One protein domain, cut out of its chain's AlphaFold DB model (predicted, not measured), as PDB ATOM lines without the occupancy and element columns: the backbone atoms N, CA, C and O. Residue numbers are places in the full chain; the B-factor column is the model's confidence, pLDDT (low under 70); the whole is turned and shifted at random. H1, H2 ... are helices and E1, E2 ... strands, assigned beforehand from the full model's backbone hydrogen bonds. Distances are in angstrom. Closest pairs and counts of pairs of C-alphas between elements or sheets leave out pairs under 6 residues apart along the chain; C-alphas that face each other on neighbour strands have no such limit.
ATOM      1  N   TRP A   9      28.549 113.380  93.686       92.25
ATOM      2  CA  TRP A   9      28.849 112.435  92.603       92.25
ATOM      3  C   TRP A   9      28.728 113.054  91.204       92.25
ATOM      4  O   TRP A   9      29.421 112.600  90.302       92.25
ATOM      5  N   LEU A  10      27.945 114.130  91.021       93.38
ATOM      6  CA  LEU A  10      27.828 114.821  89.729       93.38
ATOM      7  C   LEU A  10      29.154 115.426  89.243       93.38
ATOM      8  O   LEU A  10      29.339 115.668  88.053       93.38
ATOM      9  N   ARG A  11      30.092 115.672  90.165       93.12
ATOM     10  CA  ARG A  11      31.426 116.186  89.838       93.12
ATOM     11  C   ARG A  11      32.397 115.082  89.409       93.12
ATOM     12  O   ARG A  11      33.454 115.412  88.883       93.12
ATOM     13  N   SER A  12      32.055 113.805  89.608       95.12
ATOM     14  CA  SER A  12      32.915 112.676  89.240       95.12
ATOM     15  C   SER A  12      33.122 112.622  87.719       95.12
ATOM     16  O   SER A  12      32.134 112.585  86.981       95.12
ATOM     17  N   PRO A  13      34.373 112.562  87.226       96.00
ATOM     18  CA  PRO A  13      34.650 112.349  85.805       96.00
ATOM     19  C   PRO A  13      34.029 111.050  85.272       96.00
ATOM     20  O   PRO A  13      33.525 111.018  84.150       96.00
ATOM     21  N   ILE A  14      33.994 109.997  86.100       96.12
ATOM     22  CA  ILE A  14      33.393 108.705  85.741       96.12
ATOM     23  C   ILE A  14      31.882 108.860  85.548       96.12
ATOM     24  O   ILE A  14      31.340 108.390  84.549       96.12
ATOM     25  N   TYR A  15      31.208 109.578  86.455       96.38
ATOM     26  CA  TYR A  15      29.786 109.897  86.304       96.38
ATOM     27  C   TYR A  15      29.516 110.687  85.023       96.38
ATOM     28  O   TYR A  15      28.616 110.320  84.275       96.38
ATOM     29  N   LYS A  16      30.297 111.743  84.758       97.12
ATOM     30  CA  LYS A  16      30.133 112.592  83.567       97.12
ATOM     31  C   LYS A  16      30.240 111.774  82.277       97.12
ATOM     32  O   LYS A  16      29.355 111.843  81.433       97.12
ATOM     33  N   LYS A  17      31.262 110.919  82.180       97.06
ATOM     34  CA  LYS A  17      31.447 110.016  81.036       97.06
ATOM     35  C   LYS A  17      30.309 109.000  80.908       97.06
ATOM     36  O   LYS A  17      29.894 108.660  79.804       97.06
ATOM     37  N   TRP A  18      29.812 108.482  82.029       97.00
ATOM     38  CA  TRP A  18      28.689 107.549  82.032       97.00
ATOM     39  C   TRP A  18      27.393 108.213  81.558       97.00
ATOM     40  O   TRP A  18      26.741 107.681  80.661       97.00
ATOM     41  N   ILE A  19      27.036 109.382  82.103       96.75
ATOM     42  CA  ILE A  19      25.787 110.061  81.735       96.75
ATOM     43  C   ILE A  19      25.815 110.527  80.279       96.75
ATOM     44  O   ILE A  19      24.806 110.410  79.598       96.75
ATOM     45  N   GLU A  20      26.970 110.954  79.765       96.94
ATOM     46  CA  GLU A  20      27.150 111.269  78.345       96.94
ATOM     47  C   GLU A  20      26.842 110.055  77.453       96.94
ATOM     48  O   GLU A  20      26.051 110.157  76.515       96.94
ATOM     49  N   LYS A  21      27.394 108.876  77.780       96.19
ATOM     50  CA  LYS A  21      27.111 107.629  77.048       96.19
ATOM     51  C   LYS A  21      25.635 107.239  77.108       96.19
ATOM     52  O   LYS A  21      25.097 106.784  76.101       96.19
ATOM     53  N   VAL A  22      24.994 107.400  78.267       95.44
ATOM     54  CA  VAL A  22      23.558 107.125  78.441       95.44
ATOM     55  C   VAL A  22      22.722 108.077  77.590       95.44
ATOM     56  O   VAL A  22      21.837 107.625  76.867       95.44
ATOM     57  N   THR A  23      23.019 109.376  77.619       95.00
ATOM     58  CA  THR A  23      22.318 110.384  76.811       95.00
ATOM     59  C   THR A  23      22.491 110.119  75.318       95.00
ATOM     60  O   THR A  23      21.501 110.103  74.592       95.00
ATOM     61  N   LYS A  24      23.717 109.822  74.865       94.75
ATOM     62  CA  LYS A  24      23.998 109.476  73.464       94.75
ATOM     63  C   LYS A  24      23.259 108.214  73.013       94.75
ATOM     64  O   LYS A  24      22.823 108.133  71.870       94.75
ATOM     65  N   HIS A  25      23.128 107.220  73.891       92.56
ATOM     66  CA  HIS A  25      22.368 106.007  73.586       92.56
ATOM     67  C   HIS A  25      20.874 106.306  73.436       92.56
ATOM     68  O   HIS A  25      20.274 105.900  72.449       92.56
ATOM     69  N   LYS A  26      20.296 107.089  74.353       88.69
ATOM     70  CA  LYS A  26      18.886 107.511  74.291       88.69
ATOM     71  C   LYS A  26      18.542 108.314  73.041       88.69
ATOM     72  O   LYS A  26      17.426 108.220  72.549       88.69
ATOM     73  N   SER A  27      19.484 109.107  72.528       84.81
ATOM     74  CA  SER A  27      19.282 109.853  71.283       84.81
ATOM     75  C   SER A  27      19.470 108.996  70.025       84.81
ATOM     76  O   SER A  27      19.176 109.458  68.928       84.81
ATOM     77  N   SER A  28      19.981 107.768  70.156       83.50
ATOM     78  CA  SER A  28      20.166 106.843  69.036       83.50
ATOM     79  C   SER A  28      18.961 105.914  68.869       83.50
ATOM     80  O   SER A  28      18.310 105.537  69.842       83.50
ATOM     81  N   ARG A  29      18.667 105.501  67.629       73.06
ATOM     82  CA  ARG A  29      17.673 104.449  67.387       73.06
ATOM     83  C   ARG A  29      18.224 103.118  67.898       73.06
ATOM     84  O   ARG A  29      19.235 102.636  67.393       73.06
ATOM     85  N   ARG A  30      17.539 102.513  68.872       71.25
ATOM     86  CA  ARG A  30      17.866 101.170  69.367       71.25
ATOM     87  C   ARG A  30      17.641 100.140  68.257       71.25
ATOM     88  O   ARG A  30      16.516  99.974  67.789       71.25
ATOM     89  N   SER A  31      18.686  99.409  67.874       67.94
ATOM     90  CA  SER A  31      18.527  98.137  67.167       67.94
ATOM     91  C   SER A  31      17.889  97.142  68.134       67.94
ATOM     92  O   SER A  31      18.464  96.877  69.190       67.94
ATOM     93  N   LYS A  32      16.699  96.623  67.821       64.81
ATOM     94  CA  LYS A  32      16.066  95.618  68.680       64.81
ATOM     95  C   LYS A  32      16.907  94.335  68.649       64.81
ATOM     96  O   LYS A  32      17.149  93.838  67.546       64.81
ATOM     97  N   PRO A  33      17.391  93.830  69.797       67.06
ATOM     98  CA  PRO A  33      17.992  92.504  69.842       67.06
ATOM     99  C   PRO A  33      16.980  91.443  69.383       67.06
ATOM    100  O   PRO A  33      15.774  91.686  69.373       67.06
ATOM    101  N   ASP A  34      17.467  90.259  68.999       70.81
ATOM    102  CA  ASP A  34      16.596  89.115  68.699       70.81
ATOM    103  C   ASP A  34      15.628  88.889  69.884       70.81
ATOM    104  O   ASP A  34      16.096  88.667  71.010       70.81
ATOM    105  N   PRO A  35      14.296  88.925  69.667       61.97
ATOM    106  CA  PRO A  35      13.305  88.696  70.716       61.97
ATOM    107  C   PRO A  35      13.472  87.357  71.442       61.97
ATOM    108  O   PRO A  35      13.054  87.219  72.586       61.97
ATOM    109  N   LYS A  36      14.115  86.349  70.838       73.25
ATOM    110  CA  LYS A  36      14.428  85.087  71.531       73.25
ATOM    111  C   LYS A  36      15.476  85.269  72.636       73.25
ATOM    112  O   LYS A  36      15.529  84.472  73.577       73.25
ATOM    113  N   VAL A  37      16.300  86.312  72.537       85.31
ATOM    114  CA  VAL A  37      17.407  86.615  73.452       85.31
ATOM    115  C   VAL A  37      16.979  87.593  74.542       85.31
ATOM    116  O   VAL A  37      17.324  87.379  75.708       85.31
ATOM    117  N   ASP A  38      16.225  88.636  74.195       91.56
ATOM    118  CA  ASP A  38      15.812  89.688  75.128       91.56
ATOM    119  C   ASP A  38      14.367  89.511  75.610       91.56
ATOM    120  O   ASP A  38      13.411  89.666  74.856       91.56
ATOM    121  N   LEU A  39      14.204  89.256  76.908       93.06
ATOM    122  CA  LEU A  39      12.908  89.138  77.571       93.06
ATOM    123  C   LEU A  39      12.060  90.411  77.438       93.06
ATOM    124  O   LEU A  39      10.838  90.306  77.365       93.06
ATOM    125  N   CYS A  40      12.682  91.594  77.411       92.12
ATOM    126  CA  CYS A  40      11.950  92.852  77.277       92.12
ATOM    127  C   CYS A  40      11.250  92.976  75.914       92.12
ATOM    128  O   CYS A  40      10.179  93.580  75.843       92.12
ATOM    129  N   ASP A  41      11.825  92.367  74.873       89.12
ATOM    130  CA  ASP A  41      11.258  92.322  73.522       89.12
ATOM    131  C   ASP A  41      10.382  91.080  73.303       89.12
ATOM    132  O   ASP A  41       9.409  91.145  72.553       89.12
ATOM    133  N   ALA A  42      10.682  89.971  73.989       89.31
ATOM    134  CA  ALA A  42       9.899  88.737  73.943       89.31
ATOM    135  C   ALA A  42       8.505  88.885  74.570       89.31
ATOM    136  O   ALA A  42       7.528  88.337  74.064       89.31
ATOM    137  N   GLU A  43       8.413  89.590  75.703       91.81
ATOM    138  CA  GLU A  43       7.194  89.685  76.505       91.81
ATOM    139  C   GLU A  43       6.704  91.125  76.593       91.81
ATOM    140  O   GLU A  43       7.206  91.953  77.365       91.81
ATOM    141  N   ARG A  44       5.662  91.417  75.808       89.44
ATOM    142  CA  ARG A  44       5.050  92.744  75.757       89.44
ATOM    143  C   ARG A  44       4.666  93.208  77.162       89.44
ATOM    144  O   ARG A  44       3.880  92.579  77.859       89.44
ATOM    145  N   GLY A  45       5.201  94.359  77.550       91.56
ATOM    146  CA  GLY A  45       4.890  95.003  78.822       91.56
ATOM    147  C   GLY A  45       5.736  94.540  80.011       91.56
ATOM    148  O   GLY A  45       5.661  95.159  81.074       91.56
ATOM    149  N   PHE A  46       6.586  93.515  79.856       94.44
ATOM    150  CA  PHE A  46       7.381  92.989  80.970       94.44
ATOM    151  C   PHE A  46       8.330  94.045  81.557       94.44
ATOM    152  O   PHE A  46       8.474  94.137  82.784       94.44
ATOM    153  N   CYS A  47       8.922  94.863  80.678       94.56
ATOM    154  CA  CYS A  47       9.882  95.916  81.011       94.56
ATOM    155  C   CYS A  47       9.322  97.345  80.913       94.56
ATOM    156  O   CYS A  47      10.101  98.296  80.880       94.56
ATOM    157  N   THR A  48       7.996  97.535  80.878       95.25
ATOM    158  CA  THR A  48       7.384  98.873  80.770       95.25
ATOM    159  C   THR A  48       7.923  99.844  81.821       95.25
ATOM    160  O   THR A  48       8.050  99.509  82.998       95.25
ATOM    161  N   GLY A  49       8.214 101.076  81.393       94.94
ATOM    162  CA  GLY A  49       8.666 102.153  82.277       94.94
ATOM    163  C   GLY A  49      10.171 102.167  82.550       94.94
ATOM    164  O   GLY A  49      10.608 102.951  83.407       94.94
ATOM    165  N   HIS A  50      10.952 101.340  81.841       96.00
ATOM    166  CA  HIS A  50      12.409 101.322  81.943       96.00
ATOM    167  C   HIS A  50      13.072 102.660  81.606       96.00
ATOM    168  O   HIS A  50      12.457 103.579  81.072       96.00
ATOM    169  N   LYS A  51      14.348 102.814  81.986       96.25
ATOM    170  CA  LYS A  51      15.098 104.069  81.800       96.25
ATOM    171  C   LYS A  51      15.873 104.135  80.488       96.25
ATOM    172  O   LYS A  51      16.654 105.069  80.340       96.25
ATOM    173  N   GLU A  52      15.633 103.211  79.558       94.00
ATOM    174  CA  GLU A  52      16.334 103.113  78.258       94.00
ATOM    175  C   GLU A  52      17.859 103.068  78.427       94.00
ATOM    176  O   GLU A  52      18.609 103.838  77.824       94.00
ATOM    177  N   ILE A  53      18.318 102.247  79.376       94.75
ATOM    178  CA  ILE A  53      19.744 102.059  79.643       94.75
ATOM    179  C   ILE A  53      20.100 100.624  79.247       94.75
ATOM    180  O   ILE A  53      19.570  99.692  79.863       94.75
ATOM    181  N   PRO A  54      20.989 100.427  78.259       94.38
ATOM    182  CA  PRO A  54      21.397  99.102  77.815       94.38
ATOM    183  C   PRO A  54      22.270  98.443  78.873       94.38
ATOM    184  O   PRO A  54      22.940  99.117  79.668       94.38
ATOM    185  N   ARG A  55      22.342  97.111  78.848       94.06
ATOM    186  CA  ARG A  55      23.090  96.336  79.848       94.06
ATOM    187  C   ARG A  55      24.557  96.757  79.955       94.06
ATOM    188  O   ARG A  55      25.081  96.883  81.063       94.06
ATOM    189  N   ARG A  56      25.174  97.076  78.811       94.50
ATOM    190  CA  ARG A  56      26.563  97.561  78.685       94.50
ATOM    191  C   ARG A  56      26.843  98.892  79.383       94.50
ATOM    192  O   ARG A  56      28.002  99.256  79.549       94.50
ATOM    193  N   LEU A  57      25.806  99.649  79.742       95.81
ATOM    194  CA  LEU A  57      25.920 100.909  80.483       95.81
ATOM    195  C   LEU A  57      25.394 100.792  81.918       95.81
ATOM    196  O   LEU A  57      25.459 101.768  82.659       95.81
ATOM    197  N   MET A  58      24.888  99.629  82.330       96.06
ATOM    198  CA  MET A  58      24.356  99.413  83.671       96.06
ATOM    199  C   MET A  58      25.477  99.087  84.667       96.06
ATOM    200  O   MET A  58      26.128  98.047  84.517       96.06
ATOM    201  N   PRO A  59      25.691  99.915  85.708       96.06
ATOM    202  CA  PRO A  59      26.651  99.601  86.760       96.06
ATOM    203  C   PRO A  59      26.215  98.355  87.548       96.06
ATOM    204  O   PRO A  59      25.058  98.265  87.950       96.06
ATOM    205  N   GLN A  60      27.135  97.420  87.780       94.94
ATOM    206  CA  GLN A  60      26.905  96.160  88.491       94.94
ATOM    207  C   GLN A  60      27.368  96.236  89.939       94.94
ATOM    208  O   GLN A  60      28.540  96.491  90.217       94.94
ATOM    209  N   ILE A  61      26.450  95.988  90.869       96.88
ATOM    210  CA  ILE A  61      26.682  96.115  92.311       96.88
ATOM    211  C   ILE A  61      26.823  94.719  92.928       96.88
ATOM    212  O   ILE A  61      25.932  94.229  93.621       96.88
ATOM    213  N   TYR A  62      27.978  94.075  92.728       92.38
ATOM    214  CA  TYR A  62      28.205  92.707  93.228       92.38
ATOM    215  C   TYR A  62      28.221  92.598  94.759       92.38
ATOM    216  O   TYR A  62      27.901  91.549  95.313       92.38
ATOM    217  N   ASN A  63      28.595  93.672  95.464       95.12
ATOM    218  CA  ASN A  63      28.635  93.700  96.927       95.12
ATOM    219  C   ASN A  63      27.773  94.842  97.477       95.12
ATOM    220  O   ASN A  63      28.242  95.962  97.705       95.12
ATOM    221  N   THR A  64      26.501  94.533  97.723       95.94
ATOM    222  CA  THR A  64      25.494  95.484  98.215       95.94
ATOM    223  C   THR A  64      25.867  96.099  99.566       95.94
ATOM    224  O   THR A  64      25.693  97.303  99.758       95.94
ATOM    225  N   GLN A  65      26.466  95.327 100.481       96.06
ATOM    226  CA  GLN A  65      26.886  95.818 101.799       96.06
ATOM    227  C   GLN A  65      28.038  96.826 101.697       96.06
ATOM    228  O   GLN A  65      28.042  97.863 102.368       96.06
ATOM    229  N   ARG A  66      29.042  96.546 100.857       96.94
ATOM    230  CA  ARG A  66      30.145  97.478 100.585       96.94
ATOM    231  C   ARG A  66      29.624  98.741  99.907       96.94
ATOM    232  O   ARG A  66      30.006  99.835 100.323       96.94
ATOM    233  N   PHE A  67      28.730  98.597  98.931       97.69
ATOM    234  CA  PHE A  67      28.107  99.728  98.250       97.69
ATOM    235  C   PHE A  67      27.339 100.629  99.228       97.69
ATOM    236  O   PHE A  67      27.628 101.822  99.303       97.69
ATOM    237  N   ALA A  68      26.461 100.056 100.062       98.06
ATOM    238  CA  ALA A  68      25.705 100.778 101.089       98.06
ATOM    239  C   ALA A  68      26.613 101.570 102.046       98.06
ATOM    240  O   ALA A  68      26.399 102.762 102.283       98.06
ATOM    241  N   ARG A  69      27.677 100.932 102.557       97.88
ATOM    242  CA  ARG A  69      28.661 101.600 103.426       97.88
ATOM    243  C   ARG A  69      29.366 102.752 102.711       97.88
ATOM    244  O   ARG A  69      29.539 103.819 103.302       97.88
ATOM    245  N   SER A  70      29.750 102.560 101.449       96.62
ATOM    246  CA  SER A  70      30.472 103.579 100.686       96.62
ATOM    247  C   SER A  70      29.615 104.819 100.431       96.62
ATOM    248  O   SER A  70      30.045 105.932 100.744       96.62
ATOM    249  N   ILE A  71      28.375 104.643  99.957       96.50
ATOM    250  CA  ILE A  71      27.485 105.773  99.648       96.50
ATOM    251  C   ILE A  71      27.036 106.524 100.909       96.50
ATOM    252  O   ILE A  71      26.901 107.751 100.876       96.50
ATOM    253  N   LYS A  72      26.883 105.823 102.043       96.50
ATOM    254  CA  LYS A  72      26.627 106.455 103.343       96.50
ATOM    255  C   LYS A  72      27.805 107.331 103.756       96.50
ATOM    256  O   LYS A  72      27.610 108.506 104.047       96.50
ATOM    257  N   ARG A  73      29.027 106.789 103.729       95.56
ATOM    258  CA  ARG A  73      30.242 107.501 104.152       95.56
ATOM    259  C   ARG A  73      30.571 108.698 103.256       95.56
ATOM    260  O   ARG A  73      30.858 109.774 103.761       95.56
ATOM    261  N   LYS A  74      30.541 108.524 101.932       94.19
ATOM    262  CA  LYS A  74      30.973 109.560 100.975       94.19
ATOM    263  C   LYS A  74      29.917 110.638 100.734       94.19
ATOM    264  O   LYS A  74      30.259 111.806 100.536       94.19
ATOM    265  N   TYR A  75      28.643 110.249 100.718       94.06
ATOM    266  CA  TYR A  75      27.551 111.112 100.259       94.06
ATOM    267  C   TYR A  75      26.464 111.353 101.312       94.06
ATOM    268  O   TYR A  75      25.538 112.119 101.047       94.06
ATOM    269  N   GLY A  76      26.536 110.717 102.487       95.25
ATOM    270  CA  GLY A  76      25.485 110.803 103.506       95.25
ATOM    271  C   GLY A  76      24.172 110.143 103.075       95.25
ATOM    272  O   GLY A  76      23.110 110.488 103.590       95.25
ATOM    273  N   ILE A  77      24.213 109.234 102.095       96.31
ATOM    274  CA  ILE A  77      23.013 108.609 101.533       96.31
ATOM    275  C   ILE A  77      22.632 107.398 102.373       96.31
ATOM    276  O   ILE A  77      23.422 106.473 102.546       96.31
ATOM    277  N   LYS A  78      21.400 107.412 102.882       97.50
ATOM    278  CA  LYS A  78      20.823 106.302 103.636       97.50
ATOM    279  C   LYS A  78      20.346 105.191 102.696       97.50
ATOM    280  O   LYS A  78      19.924 105.439 101.562       97.50
ATOM    281  N   SER A  79      20.400 103.969 103.199       98.38
ATOM    282  CA  SER A  79      19.814 102.786 102.585       98.38
ATOM    283  C   SER A  79      19.388 101.802 103.669       98.38
ATOM    284  O   SER A  79      19.848 101.898 104.809       98.38
ATOM    285  N   HIS A  80      18.492 100.881 103.326       98.38
ATOM    286  CA  HIS A  80      18.023  99.830 104.229       98.38
ATOM    287  C   HIS A  80      17.645  98.571 103.445       98.38
ATOM    288  O   HIS A  80      17.505  98.625 102.225       98.38
ATOM    289  N   MET A  81      17.528  97.445 104.146       98.31
ATOM    290  CA  MET A  81      17.076  96.181 103.568       98.31
ATOM    291  C   MET A  81      15.561  96.043 103.714       98.31
ATOM    292  O   MET A  81      15.025  96.355 104.773       98.31
ATOM    293  N   GLU A  82      14.894  95.531 102.684       97.75
ATOM    294  CA  GLU A  82      13.447  95.298 102.676       97.75
ATOM    295  C   GLU A  82      13.097  94.036 101.867       97.75
ATOM    296  O   GLU A  82      13.824  93.653 100.947       97.75
ATOM    297  N   MET A  83      11.981  93.382 102.205       98.00
ATOM    298  CA  MET A  83      11.355  92.351 101.373       98.00
ATOM    299  C   MET A  83      10.257  92.986 100.520       98.00
ATOM    300  O   MET A  83       9.192  93.331 101.031       98.00
ATOM    301  N   VAL A  84      10.490  93.085  99.214       97.75
ATOM    302  CA  VAL A  84       9.603  93.787  98.276       97.75
ATOM    303  C   VAL A  84       8.914  92.812  97.328       97.75
ATOM    304  O   VAL A  84       9.454  91.750  97.004       97.75
ATOM    305  N   ARG A  85       7.703  93.147  96.877       97.88
ATOM    306  CA  ARG A  85       7.021  92.336  95.866       97.88
ATOM    307  C   ARG A  85       7.649  92.580  94.491       97.88
ATOM    308  O   ARG A  85       7.864  93.740  94.136       97.88
ATOM    309  N   PRO A  86       7.935  91.538  93.697       97.19
ATOM    310  CA  PRO A  86       8.606  91.711  92.411       97.19
ATOM    311  C   PRO A  86       7.759  92.482  91.384       97.19
ATOM    312  O   PRO A  86       8.317  93.193  90.554       97.19
ATOM    313  N   ASP A  87       6.431  92.379  91.446       96.56
ATOM    314  CA  ASP A  87       5.492  93.085  90.562       96.56
ATOM    315  C   ASP A  87       5.414  94.601  90.817       96.56
ATOM    316  O   ASP A  87       5.106  95.356  89.902       96.56
ATOM    317  N   SER A  88       5.763  95.053  92.024       96.81
ATOM    318  CA  SER A  88       5.792  96.474  92.401       96.81
ATOM    319  C   SER A  88       7.000  97.251  91.860       96.81
ATOM    320  O   SER A  88       7.088  98.467  92.041       96.81
ATOM    321  N   LEU A  89       7.952  96.561  91.226       98.38
ATOM    322  CA  LEU A  89       9.220  97.133  90.788       98.38
ATOM    323  C   LEU A  89       9.255  97.363  89.274       98.38
ATOM    324  O   LEU A  89       8.697  96.599  88.487       98.38
ATOM    325  N   ILE A  90       9.996  98.393  88.875       98.38
ATOM    326  CA  ILE A  90      10.186  98.808  87.482       98.38
ATOM    327  C   ILE A  90      11.661  98.581  87.114       98.38
ATOM    328  O   ILE A  90      12.542  99.033  87.847       98.38
ATOM    329  N   PRO A  91      12.010  97.902  86.012       98.12
ATOM    330  CA  PRO A  91      13.417  97.738  85.654       98.12
ATOM    331  C   PRO A  91      14.003  99.080  85.213       98.12
ATOM    332  O   PRO A  91      13.349  99.824  84.504       98.12
ATOM    333  N   SER A  92      15.232  99.436  85.593       97.88
ATOM    334  CA  SER A  92      15.910 100.577  84.947       97.88
ATOM    335  C   SER A  92      16.533 100.209  83.598       97.88
ATOM    336  O   SER A  92      16.612 101.056  82.710       97.88
ATOM    337  N   GLN A  93      16.990  98.965  83.471       95.25
ATOM    338  CA  GLN A  93      17.653  98.405  82.298       95.25
ATOM    339  C   GLN A  93      16.637  98.084  81.198       95.25
ATOM    340  O   GLN A  93      15.519  97.675  81.506       95.25
ATOM    341  N   GLU A  94      17.021  98.267  79.937       93.94
ATOM    342  CA  GLU A  94      16.127  98.074  78.783       93.94
ATOM    343  C   GLU A  94      16.216  96.700  78.105       93.94
ATOM    344  O   GLU A  94      15.391  96.408  77.247       93.94
ATOM    345  N   GLU A  95      17.204  95.883  78.478       93.88
ATOM    346  CA  GLU A  95      17.468  94.558  77.897       93.88
ATOM    347  C   GLU A  95      17.615  93.543  79.031       93.88
ATOM    348  O   GLU A  95      18.351  93.800  79.980       93.88
ATOM    349  N   ILE A  96      16.986  92.372  78.979       95.31
ATOM    350  CA  ILE A  96      17.154  91.308  79.982       95.31
ATOM    351  C   ILE A  96      17.296  89.959  79.273       95.31
ATOM    352  O   ILE A  96      16.336  89.437  78.724       95.31
ATOM    353  N   LYS A  97      18.483  89.336  79.345       95.00
ATOM    354  CA  LYS A  97      18.730  88.008  78.749       95.00
ATOM    355  C   LYS A  97      17.739  86.956  79.255       95.00
ATOM    356  O   LYS A  97      17.819  86.524  80.410       95.00
ATOM    357  N   ASN A  98      16.882  86.471  78.362       94.38
ATOM    358  CA  ASN A  98      15.854  85.477  78.658       94.38
ATOM    359  C   ASN A  98      16.460  84.143  79.133       94.38
ATOM    360  O   ASN A  98      15.991  83.543  80.097       94.38
ATOM    361  N   SER A  99      17.575  83.714  78.531       94.88
ATOM    362  CA  SER A  99      18.271  82.477  78.914       94.88
ATOM    363  C   SER A  99      18.781  82.494  80.361       94.88
ATOM    364  O   SER A  99      18.714  81.479  81.052       94.88
ATOM    365  N   VAL A 100      19.243  83.648  80.854       95.00
ATOM    366  CA  VAL A 100      19.681  83.815  82.251       95.00
ATOM    367  C   VAL A 100      18.479  83.793  83.194       95.00
ATOM    368  O   VAL A 100      18.529  83.144  84.236       95.00
ATOM    369  N   VAL A 101      17.379  84.450  82.812       96.69
ATOM    370  CA  VAL A 101      16.123  84.434  83.579       96.69
ATOM    371  C   VAL A 101      15.587  83.010  83.726       96.69
ATOM    372  O   VAL A 101      15.253  82.603  84.840       96.69
ATOM    373  N   LYS A 102      15.575  82.232  82.637       96.38
ATOM    374  CA  LYS A 102      15.155  80.826  82.645       96.38
ATOM    375  C   LYS A 102      16.022  79.977  83.580       96.38
ATOM    376  O   LYS A 102      15.478  79.314  84.456       96.38
ATOM    377  N   LYS A 103      17.354  80.077  83.472       96.31
ATOM    378  CA  LYS A 103      18.299  79.353  84.347       96.31
ATOM    379  C   LYS A 103      18.085  79.663  85.832       96.31
ATOM    380  O   LYS A 103      18.143  78.766  86.668       96.31
ATOM    381  N   ILE A 104      17.819  80.928  86.176       96.94
ATOM    382  CA  ILE A 104      17.499  81.315  87.560       96.94
ATOM    383  C   ILE A 104      16.157  80.705  87.997       96.94
ATOM    384  O   ILE A 104      16.057  80.207  89.116       96.94
ATOM    385  N   GLY A 105      15.144  80.713  87.123       96.69
ATOM    386  CA  GLY A 105      13.850  80.056  87.346       96.69
ATOM    387  C   GLY A 105      13.979  78.564  87.655       96.69
ATOM    388  O   GLY A 105      13.471  78.098  88.672       96.69
ATOM    389  N   GLU A 106      14.730  77.840  86.826       96.69
ATOM    390  CA  GLU A 106      15.027  76.415  87.012       96.69
ATOM    391  C   GLU A 106      15.733  76.166  88.354       96.69
ATOM    392  O   GLU A 106      15.302  75.323  89.138       96.69
ATOM    393  N   ALA A 107      16.754  76.964  88.687       96.25
ATOM    394  CA  ALA A 107      17.446  76.852  89.971       96.25
ATOM    395  C   ALA A 107      16.529  77.136  91.178       96.25
ATOM    396  O   ALA A 107      16.721  76.547  92.244       96.25
ATOM    397  N   MET A 108      15.545  78.036  91.041       94.69
ATOM    398  CA  MET A 108      14.538  78.287  92.079       94.69
ATOM    399  C   MET A 108      13.619  77.080  92.271       94.69
ATOM    400  O   MET A 108      13.347  76.723  93.416       94.69
ATOM    401  N   ALA A 109      13.184  76.445  91.179       93.31
ATOM    402  CA  ALA A 109      12.333  75.258  91.224       93.31
ATOM    403  C   ALA A 109      13.038  74.065  91.888       93.31
ATOM    404  O   ALA A 109      12.424  73.342  92.661       93.31
ATOM    405  N   THR A 110      14.346  73.900  91.660       94.62
ATOM    406  CA  THR A 110      15.133  72.819  92.275       94.62
ATOM    407  C   THR A 110      15.706  73.173  93.653       94.62
ATOM    408  O   THR A 110      16.562  72.447  94.151       94.62
ATOM    409  N   GLY A 111      15.360  74.329  94.233       91.69
ATOM    410  CA  GLY A 111      15.897  74.782  95.527       91.69
ATOM    411  C   GLY A 111      17.401  75.103  95.543       91.69
ATOM    412  O   GLY A 111      17.976  75.315  96.606       91.69
ATOM    413  N   LYS A 112      18.057  75.166  94.376       92.69
ATOM    414  CA  LYS A 112      19.504  75.428  94.235       92.69
ATOM    415  C   LYS A 112      19.833  76.920  94.150       92.69
ATOM    416  O   LYS A 112      20.999  77.309  94.212       92.69
ATOM    417  N   TYR A 113      18.821  77.767  93.977       91.88
ATOM    418  CA  TYR A 113      19.003  79.205  93.862       91.88
ATOM    419  C   TYR A 113      19.344  79.851  95.212       91.88
ATOM    420  O   TYR A 113      18.547  79.834  96.149       91.88
ATOM    421  N   LYS A 114      20.527  80.468  95.292       88.75
ATOM    422  CA  LYS A 114      20.964  81.239  96.460       88.75
ATOM    423  C   LYS A 114      20.485  82.683  96.345       88.75
ATOM    424  O   LYS A 114      20.984  83.450  95.521       88.75
ATOM    425  N   ASP A 115      19.543  83.061  97.202       85.69
ATOM    426  CA  ASP A 115      18.994  84.415  97.224       85.69
ATOM    427  C   ASP A 115      20.070  85.451  97.588       85.69
ATOM    428  O   ASP A 115      20.636  85.456  98.682       85.69
ATOM    429  N   SER A 116      20.325  86.372  96.660       92.00
ATOM    430  CA  SER A 116      21.174  87.545  96.868       92.00
ATOM    431  C   SER A 116      20.350  88.807  96.657       92.00
ATOM    432  O   SER A 116      19.565  88.858  95.704       92.00
ATOM    433  N   PRO A 117      20.525  89.840  97.498       96.75
ATOM    434  CA  PRO A 117      19.676  91.010  97.440       96.75
ATOM    435  C   PRO A 117      19.878  91.768  96.131       96.75
ATOM    436  O   PRO A 117      21.006  91.893  95.647       96.75
ATOM    437  N   ILE A 118      18.783  92.272  95.573       98.25
ATOM    438  CA  ILE A 118      18.823  93.255  94.484       98.25
ATOM    439  C   ILE A 118      19.079  94.649  95.062       98.25
ATOM    440  O   ILE A 118      18.949  94.860  96.271       98.25
ATOM    441  N   VAL A 119      19.421  95.619  94.219       98.75
ATOM    442  CA  VAL A 119      19.468  97.033  94.624       98.75
ATOM    443  C   VAL A 119      18.310  97.752  93.964       98.75
ATOM    444  O   VAL A 119      18.121  97.622  92.756       98.75
ATOM    445  N   ILE A 120      17.551  98.521  94.741       98.81
ATOM    446  CA  ILE A 120      16.449  99.333  94.224       98.81
ATOM    447  C   ILE A 120      16.576 100.793  94.657       98.81
ATOM    448  O   ILE A 120      17.214 101.124  95.660       98.81
ATOM    449  N   SER A 121      15.958 101.686  93.894       98.69
ATOM    450  CA  SER A 121      15.798 103.088  94.269       98.69
ATOM    451  C   SER A 121      14.560 103.301  95.137       98.69
ATOM    452  O   SER A 121      13.640 102.485  95.156       98.69
ATOM    453  N   LYS A 122      14.469 104.472  95.779       98.06
ATOM    454  CA  LYS A 122      13.293 104.859  96.583       98.06
ATOM    455  C   LYS A 122      11.988 104.980  95.790       98.06
ATOM    456  O   LYS A 122      10.933 105.137  96.377       98.06
ATOM    457  N   ASN A 123      12.080 105.033  94.463       98.19
ATOM    458  CA  ASN A 123      10.935 105.097  93.560       98.19
ATOM    459  C   ASN A 123      10.763 103.779  92.789       98.19
ATOM    460  O   ASN A 123      10.383 103.806  91.624       98.19
ATOM    461  N   HIS A 124      11.108 102.664  93.444       98.31
ATOM    462  CA  HIS A 124      10.855 101.282  93.025       98.31
ATOM    463  C   HIS A 124      11.519 100.844  91.715       98.31
ATOM    464  O   HIS A 124      11.107  99.858  91.110       98.31
ATOM    465  N   TYR A 125      12.585 101.524  91.284       98.75
ATOM    466  CA  TYR A 125      13.362 101.043  90.147       98.75
ATOM    467  C   TYR A 125      14.389 100.008  90.586       98.75
ATOM    468  O   TYR A 125      15.161 100.272  91.507       98.75
ATOM    469  N   VAL A 126      14.464  98.883  89.880       98.69
ATOM    470  CA  VAL A 126      15.583  97.940  89.977       98.69
ATOM    471  C   VAL A 126      16.822  98.606  89.399       98.69
ATOM    472  O   VAL A 126      16.810  99.009  88.239       98.69
ATOM    473  N   ILE A 127      17.869  98.727  90.212       98.56
ATOM    474  CA  ILE A 127      19.162  99.341  89.878       98.56
ATOM    475  C   ILE A 127      20.211  98.286  89.550       98.56
ATOM    476  O   ILE A 127      21.017  98.497  88.654       98.56
ATOM    477  N   ASP A 128      20.185  97.161  90.261       98.06
ATOM    478  CA  ASP A 128      21.051  96.005  90.035       98.06
ATOM    479  C   ASP A 128      20.274  94.718  90.331       98.06
ATOM    480  O   ASP A 128      19.414  94.694  91.217       98.06
ATOM    481  N   GLY A 129      20.597  93.647  89.603       97.19
ATOM    482  CA  GLY A 129      19.964  92.341  89.759       97.19
ATOM    483  C   GLY A 129      18.709  92.139  88.906       97.19
ATOM    484  O   GLY A 129      17.834  91.368  89.298       97.19
ATOM    485  N   HIS A 130      18.617  92.783  87.736       97.88
ATOM    486  CA  HIS A 130      17.455  92.713  86.835       97.88
ATOM    487  C   HIS A 130      17.068  91.286  86.445       97.88
ATOM    488  O   HIS A 130      15.886  90.974  86.474       97.88
ATOM    489  N   HIS A 131      18.017  90.386  86.165       96.94
ATOM    490  CA  HIS A 131      17.684  88.985  85.862       96.94
ATOM    491  C   HIS A 131      17.088  88.241  87.063       96.94
ATOM    492  O   HIS A 131      16.156  87.462  86.895       96.94
ATOM    493  N   ARG A 132      17.585  88.508  88.279       97.31
ATOM    494  CA  ARG A 132      17.058  87.920  89.525       97.31
ATOM    495  C   ARG A 132      15.646  88.426  89.807       97.31
ATOM    496  O   ARG A 132      14.760  87.638  90.130       97.31
ATOM    497  N   TRP A 133      15.430  89.730  89.636       98.12
ATOM    498  CA  TRP A 133      14.108  90.342  89.711       98.12
ATOM    499  C   TRP A 133      13.149  89.751  88.670       98.12
ATOM    500  O   TRP A 133      12.065  89.305  89.037       98.12
ATOM    501  N   ALA A 134      13.557  89.694  87.402       97.88
ATOM    502  CA  ALA A 134      12.738  89.185  86.308       97.88
ATOM    503  C   ALA A 134      12.373  87.712  86.517       97.88
ATOM    504  O   ALA A 134      11.209  87.343  86.392       97.88
ATOM    505  N   ALA A 135      13.333  86.879  86.926       97.38
ATOM    506  CA  ALA A 135      13.071  85.483  87.251       97.38
ATOM    507  C   ALA A 135      12.102  85.346  88.428       97.38
ATOM    508  O   ALA A 135      11.181  84.535  88.362       97.38
ATOM    509  N   ARG A 136      12.252  86.161  89.483       97.19
ATOM    510  CA  ARG A 136      11.310  86.159  90.607       97.19
ATOM    511  C   ARG A 136       9.907  86.573  90.161       97.19
ATOM    512  O   ARG A 136       8.950  85.883  90.489       97.19
ATOM    513  N   LYS A 137       9.793  87.661  89.393       97.31
ATOM    514  CA  LYS A 137       8.529  88.163  88.833       97.31
ATOM    515  C   LYS A 137       7.835  87.110  87.966       97.31
ATOM    516  O   LYS A 137       6.624  86.970  88.059       97.31
ATOM    517  N   LYS A 138       8.596  86.369  87.157       96.81
ATOM    518  CA  LYS A 138       8.069  85.392  86.197       96.81
ATOM    519  C   LYS A 138       7.718  84.039  86.823       96.81
ATOM    520  O   LYS A 138       6.651  83.510  86.554       96.81
ATOM    521  N   TYR A 139       8.600  83.481  87.654       96.38
ATOM    522  CA  TYR A 139       8.482  82.093  88.127       96.38
ATOM    523  C   TYR A 139       8.019  81.956  89.582       96.38
ATOM    524  O   TYR A 139       7.656  80.864  90.005       96.38
ATOM    525  N   ALA A 140       8.043  83.033  90.371       93.69
ATOM    526  CA  ALA A 140       7.582  83.014  91.759       93.69
ATOM    527  C   ALA A 140       7.012  84.381  92.198       93.69
ATOM    528  O   ALA A 140       7.507  84.965  93.171       93.69
ATOM    529  N   PRO A 141       5.978  84.905  91.506       93.00
ATOM    530  CA  PRO A 141       5.483  86.277  91.676       93.00
ATOM    531  C   PRO A 141       4.961  86.586  93.087       93.00
ATOM    532  O   PRO A 141       5.020  87.729  93.536       93.00
ATOM    533  N   THR A 142       4.480  85.573  93.809       93.38
ATOM    534  CA  THR A 142       3.976  85.709  95.185       93.38
ATOM    535  C   THR A 142       5.093  85.767  96.227       93.38
ATOM    536  O   THR A 142       4.882  86.251  97.340       93.38
ATOM    537  N   ARG A 143       6.307  85.311  95.886       94.44
ATOM    538  CA  ARG A 143       7.451  85.323  96.801       94.44
ATOM    539  C   ARG A 143       8.160  86.673  96.712       94.44
ATOM    540  O   ARG A 143       8.707  87.037  95.673       94.44
ATOM    541  N   LYS A 144       8.202  87.398  97.830       96.69
ATOM    542  CA  LYS A 144       8.956  88.656  97.944       96.69
ATOM    543  C   LYS A 144      10.455  88.431  97.691       96.69
ATOM    544  O   LYS A 144      10.987  87.357  97.976       96.69
ATOM    545  N   ILE A 145      11.136  89.459  97.190       97.06
ATOM    546  CA  ILE A 145      12.587  89.482  96.962       97.06
ATOM    547  C   ILE A 145      13.263  90.430  97.949       97.06
ATOM    548  O   ILE A 145      12.740  91.498  98.259       97.06
ATOM    549  N   ARG A 146      14.439  90.041  98.443       97.75
ATOM    550  CA  ARG A 146      15.242  90.892  99.322       97.75
ATOM    551  C   ARG A 146      15.893  92.009  98.505       97.75
ATOM    552  O   ARG A 146      16.566  91.727  97.514       97.75
ATOM    553  N   ALA A 147      15.749  93.256  98.933       98.44
ATOM    554  CA  ALA A 147      16.284  94.423  98.242       98.44
ATOM    555  C   ALA A 147      17.025  95.359  99.202       98.44
ATOM    556  O   ALA A 147      16.575  95.602 100.317       98.44
ATOM    557  N   LEU A 148      18.154  95.908  98.750       98.69
ATOM    558  CA  LEU A 148      18.757  97.102  99.332       98.69
ATOM    559  C   LEU A 148      18.087  98.326  98.704       98.69
ATOM    560  O   LEU A 148      18.324  98.638  97.536       98.69
ATOM    561  N   VAL A 149      17.287  99.041  99.484       98.75
ATOM    562  CA  VAL A 149      16.605 100.265  99.061       98.75
ATOM    563  C   VAL A 149      17.506 101.461  99.321       98.75
ATOM    564  O   VAL A 149      17.785 101.812 100.469       98.75
ATOM    565  N   VAL A 150      17.954 102.125  98.258       98.56
ATOM    566  CA  VAL A 150      18.742 103.360  98.341       98.56
ATOM    567  C   VAL A 150      17.805 104.563  98.330       98.56
ATOM    568  O   VAL A 150      16.982 104.711  97.427       98.56
ATOM    569  N   HIS A 151      17.949 105.475  99.300       97.75
ATOM    570  CA  HIS A 151      17.050 106.626  99.498       97.75
ATOM    571  C   HIS A 151      17.266 107.772  98.485       97.75
ATOM    572  O   HIS A 151      17.303 108.956  98.830       97.75
ATOM    573  N   LYS A 152      17.406 107.436  97.200       97.56
ATOM    574  CA  LYS A 152      17.533 108.355  96.060       97.56
ATOM    575  C   LYS A 152      16.721 107.847  94.869       97.56
ATOM    576  O   LYS A 152      16.344 106.680  94.831       97.56
ATOM    577  N   LYS A 153      16.405 108.742  93.923       97.88
ATOM    578  CA  LYS A 153      15.679 108.385  92.690       97.88
ATOM    579  C   LYS A 153      16.581 107.557  91.767       97.88
ATOM    580  O   LYS A 153      17.797 107.678  91.839       97.88
ATOM    581  N   ALA A 154      15.984 106.773  90.872       98.00
ATOM    582  CA  ALA A 154      16.690 105.810  90.019       98.00
ATOM    583  C   ALA A 154      17.969 106.348  89.349       98.00
ATOM    584  O   ALA A 154      19.046 105.795  89.547       98.00
ATOM    585  N   MET A 155      17.866 107.471  88.626       97.38
ATOM    586  CA  MET A 155      19.010 108.065  87.920       97.38
ATOM    587  C   MET A 155      20.105 108.578  88.860       97.38
ATOM    588  O   MET A 155      21.280 108.514  88.508       97.38
ATOM    589  N   ASP A 156      19.743 109.037  90.062       97.44
ATOM    590  CA  ASP A 156      20.735 109.403  91.074       97.44
ATOM    591  C   ASP A 156      21.485 108.145  91.539       97.44
ATOM    592  O   ASP A 156      22.708 108.164  91.590       97.44
ATOM    593  N   VAL A 157      20.786 107.035  91.833       98.12
ATOM    594  CA  VAL A 157      21.434 105.789  92.296       98.12
ATOM    595  C   VAL A 157      22.349 105.198  91.222       98.12
ATOM    596  O   VAL A 157      23.477 104.829  91.535       98.12
ATOM    597  N   LEU A 158      21.905 105.165  89.963       97.94
ATOM    598  CA  LEU A 158      22.724 104.713  88.832       97.94
ATOM    599  C   LEU A 158      23.964 105.593  88.653       97.94
ATOM    600  O   LEU A 158      25.075 105.082  88.537       97.94
ATOM    601  N   GLY A 159      23.788 106.915  88.716       97.44
ATOM    602  CA  GLY A 159      24.897 107.858  88.642       97.44
ATOM    603  C   GLY A 159      25.888 107.710  89.799       97.44
ATOM    604  O   GLY A 159      27.094 107.810  89.589       97.44
ATOM    605  N   ILE A 160      25.400 107.426  91.009       97.38
ATOM    606  CA  ILE A 160      26.237 107.131  92.177       97.38
ATOM    607  C   ILE A 160      27.007 105.824  91.977       97.38
ATOM    608  O   ILE A 160      28.203 105.790  92.244       97.38
ATOM    609  N   ALA A 161      26.357 104.761  91.499       97.75
ATOM    610  CA  ALA A 161      27.019 103.485  91.238       97.75
ATOM    611  C   ALA A 161      28.124 103.630  90.179       97.75
ATOM    612  O   ALA A 161      29.241 103.160  90.393       97.75
ATOM    613  N   ALA A 162      27.860 104.372  89.100       97.06
ATOM    614  CA  ALA A 162      28.880 104.726  88.117       97.06
ATOM    615  C   ALA A 162      30.024 105.546  88.745       97.06
ATOM    616  O   ALA A 162      31.192 105.224  88.547       97.06
ATOM    617  N   ALA A 163      29.716 106.571  89.548       96.56
ATOM    618  CA  ALA A 163      30.723 107.397  90.220       96.56
ATOM    619  C   ALA A 163      31.606 106.605  91.200       96.56
ATOM    620  O   ALA A 163      32.779 106.937  91.362       96.56
ATOM    621  N   GLU A 164      31.052 105.567  91.828       95.56
ATOM    622  CA  GLU A 164      31.762 104.621  92.695       95.56
ATOM    623  C   GLU A 164      32.576 103.574  91.915       95.56
ATOM    624  O   GLU A 164      33.144 102.670  92.529       95.56
ATOM    625  N   GLY A 165      32.633 103.677  90.582       92.19
ATOM    626  CA  GLY A 165      33.424 102.798  89.725       92.19
ATOM    627  C   GLY A 165      32.882 101.374  89.643       92.19
ATOM    628  O   GLY A 165      33.656 100.448  89.416       92.19
TER     629      GLY A 165
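This is residues 9 to 165 of the 171 residues of the protein "ParB domain-containing protein" of viral metagenome (UniProt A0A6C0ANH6). A small, strongly twisted sheet of four strands stands in the body of this model, with H3 and H6 over one face and H5 on the other side, beside the strands. H4 packs on H5, H1 packs on H6 with residues 13 to 19, and from H1 a long strip without named elements, residues 27 to 38, runs round the outside to the short H2 near H4. The printed part has 157 residues, with six named helices and four named strands in the chain order H1 H2 H3 E1 H4 E2 E3 H5 E4 H6. The sheet has the order E1, E4, E2, E3 and is mixed, and the class is mixed, helices and strands. The whole is compact, with a radius of gyration of the C-alphas of 15.4 A and spans of 44 by 37 by 22 A.

Begin at the sheet: E1 is residues 79 to 84, 14.3 A from first to last C-alpha, and E4 is residues 145 to 150, 15.2 A. Find C-alpha 79 at (19.814, 102.786, 102.585), where E1 begins. E2 is residues 118 to 121, 10.3 A, and E3 is residues 125 to 128, 9.2 A. Of the helices, H3 is residues 64 to 75, 15.9 A, H5 is residues 130 to 139, 14.0 A, and H6 is residues 154 to 163, 14.1 A. H4 is residues 98 to 109, 16.6 A, and the four-residue H2 is residues 39 to 42. The longest helix by residues, H1, is residues 13 to 26; from C-alpha 13 at (34.650, 112.349, 85.805) it runs 20.1 A to C-alpha 26. H6, the last element, ends with C-alpha 163 at (30.723, 107.397, 90.220).

Look first at E1 and E4, antiparallel at 151 degrees, where N 82 and O 147 are 2.9 A apart, within hydrogen-bond range. E4 and E2 are parallel at 42 degrees, with N 148 and O 118 within range at 2.8 A. E2 and E3 form a hairpin, antiparallel at 139 degrees, with N 127 and O 119 at 2.8 A. E1 and E3 are the edge strands; beside E3, residues 90 to 91 make a short parallel pairing with its residues 125 to 126. The arrangement is three layers, helices on both faces of a sheet: H3 and H6 on one face, H5 on the other. H3 lies over E4 at a height over the sheet of 8.8 A and runs along the strands; its closest C-alphas to E4 are those of Thr 64 and Leu 148, 7.0 A. H6 lies over E2 and E3 at a height of 9.9 A and at 21 degrees to E2 on the local plane; the C-alphas of Ser 121 and Ala 154 are the closest of E2 and H6, 5.1 A apart. H5 lies over none of the strands, at a height of 6.0 A. Moving outward, H1 touches H6 with residues 13 to 19 alone, closest at the C-alphas of Tyr 15 and Ala 163, 4.7 A, at a steep tilt of 47 degrees, opposite ways. H4 touches H5 with residues 100 to 105 alone, closest at the C-alphas of Val 101 and Ala 135, 4.9 A, at a steep tilt of 57 degrees, the same way. H2 is close to H4 but not clearly touching, with the C-alphas of Leu 39 and Asn 98 closest at 4.8 A. In H1, H3, H4, H5 and H6 every O i to N i+4 pair is within hydrogen-bond range; H2 is too short for such a pair.

The C-alphas farthest apart are those of Arg 11 and Thr 110, 46.4 A. The printed part has no cut. The long links are H1 to H2, H2 to H3 and E1 to H4. The mean pLDDT of the printed part is 94.2, and residues 31 to 33 and residue 35 are under 70.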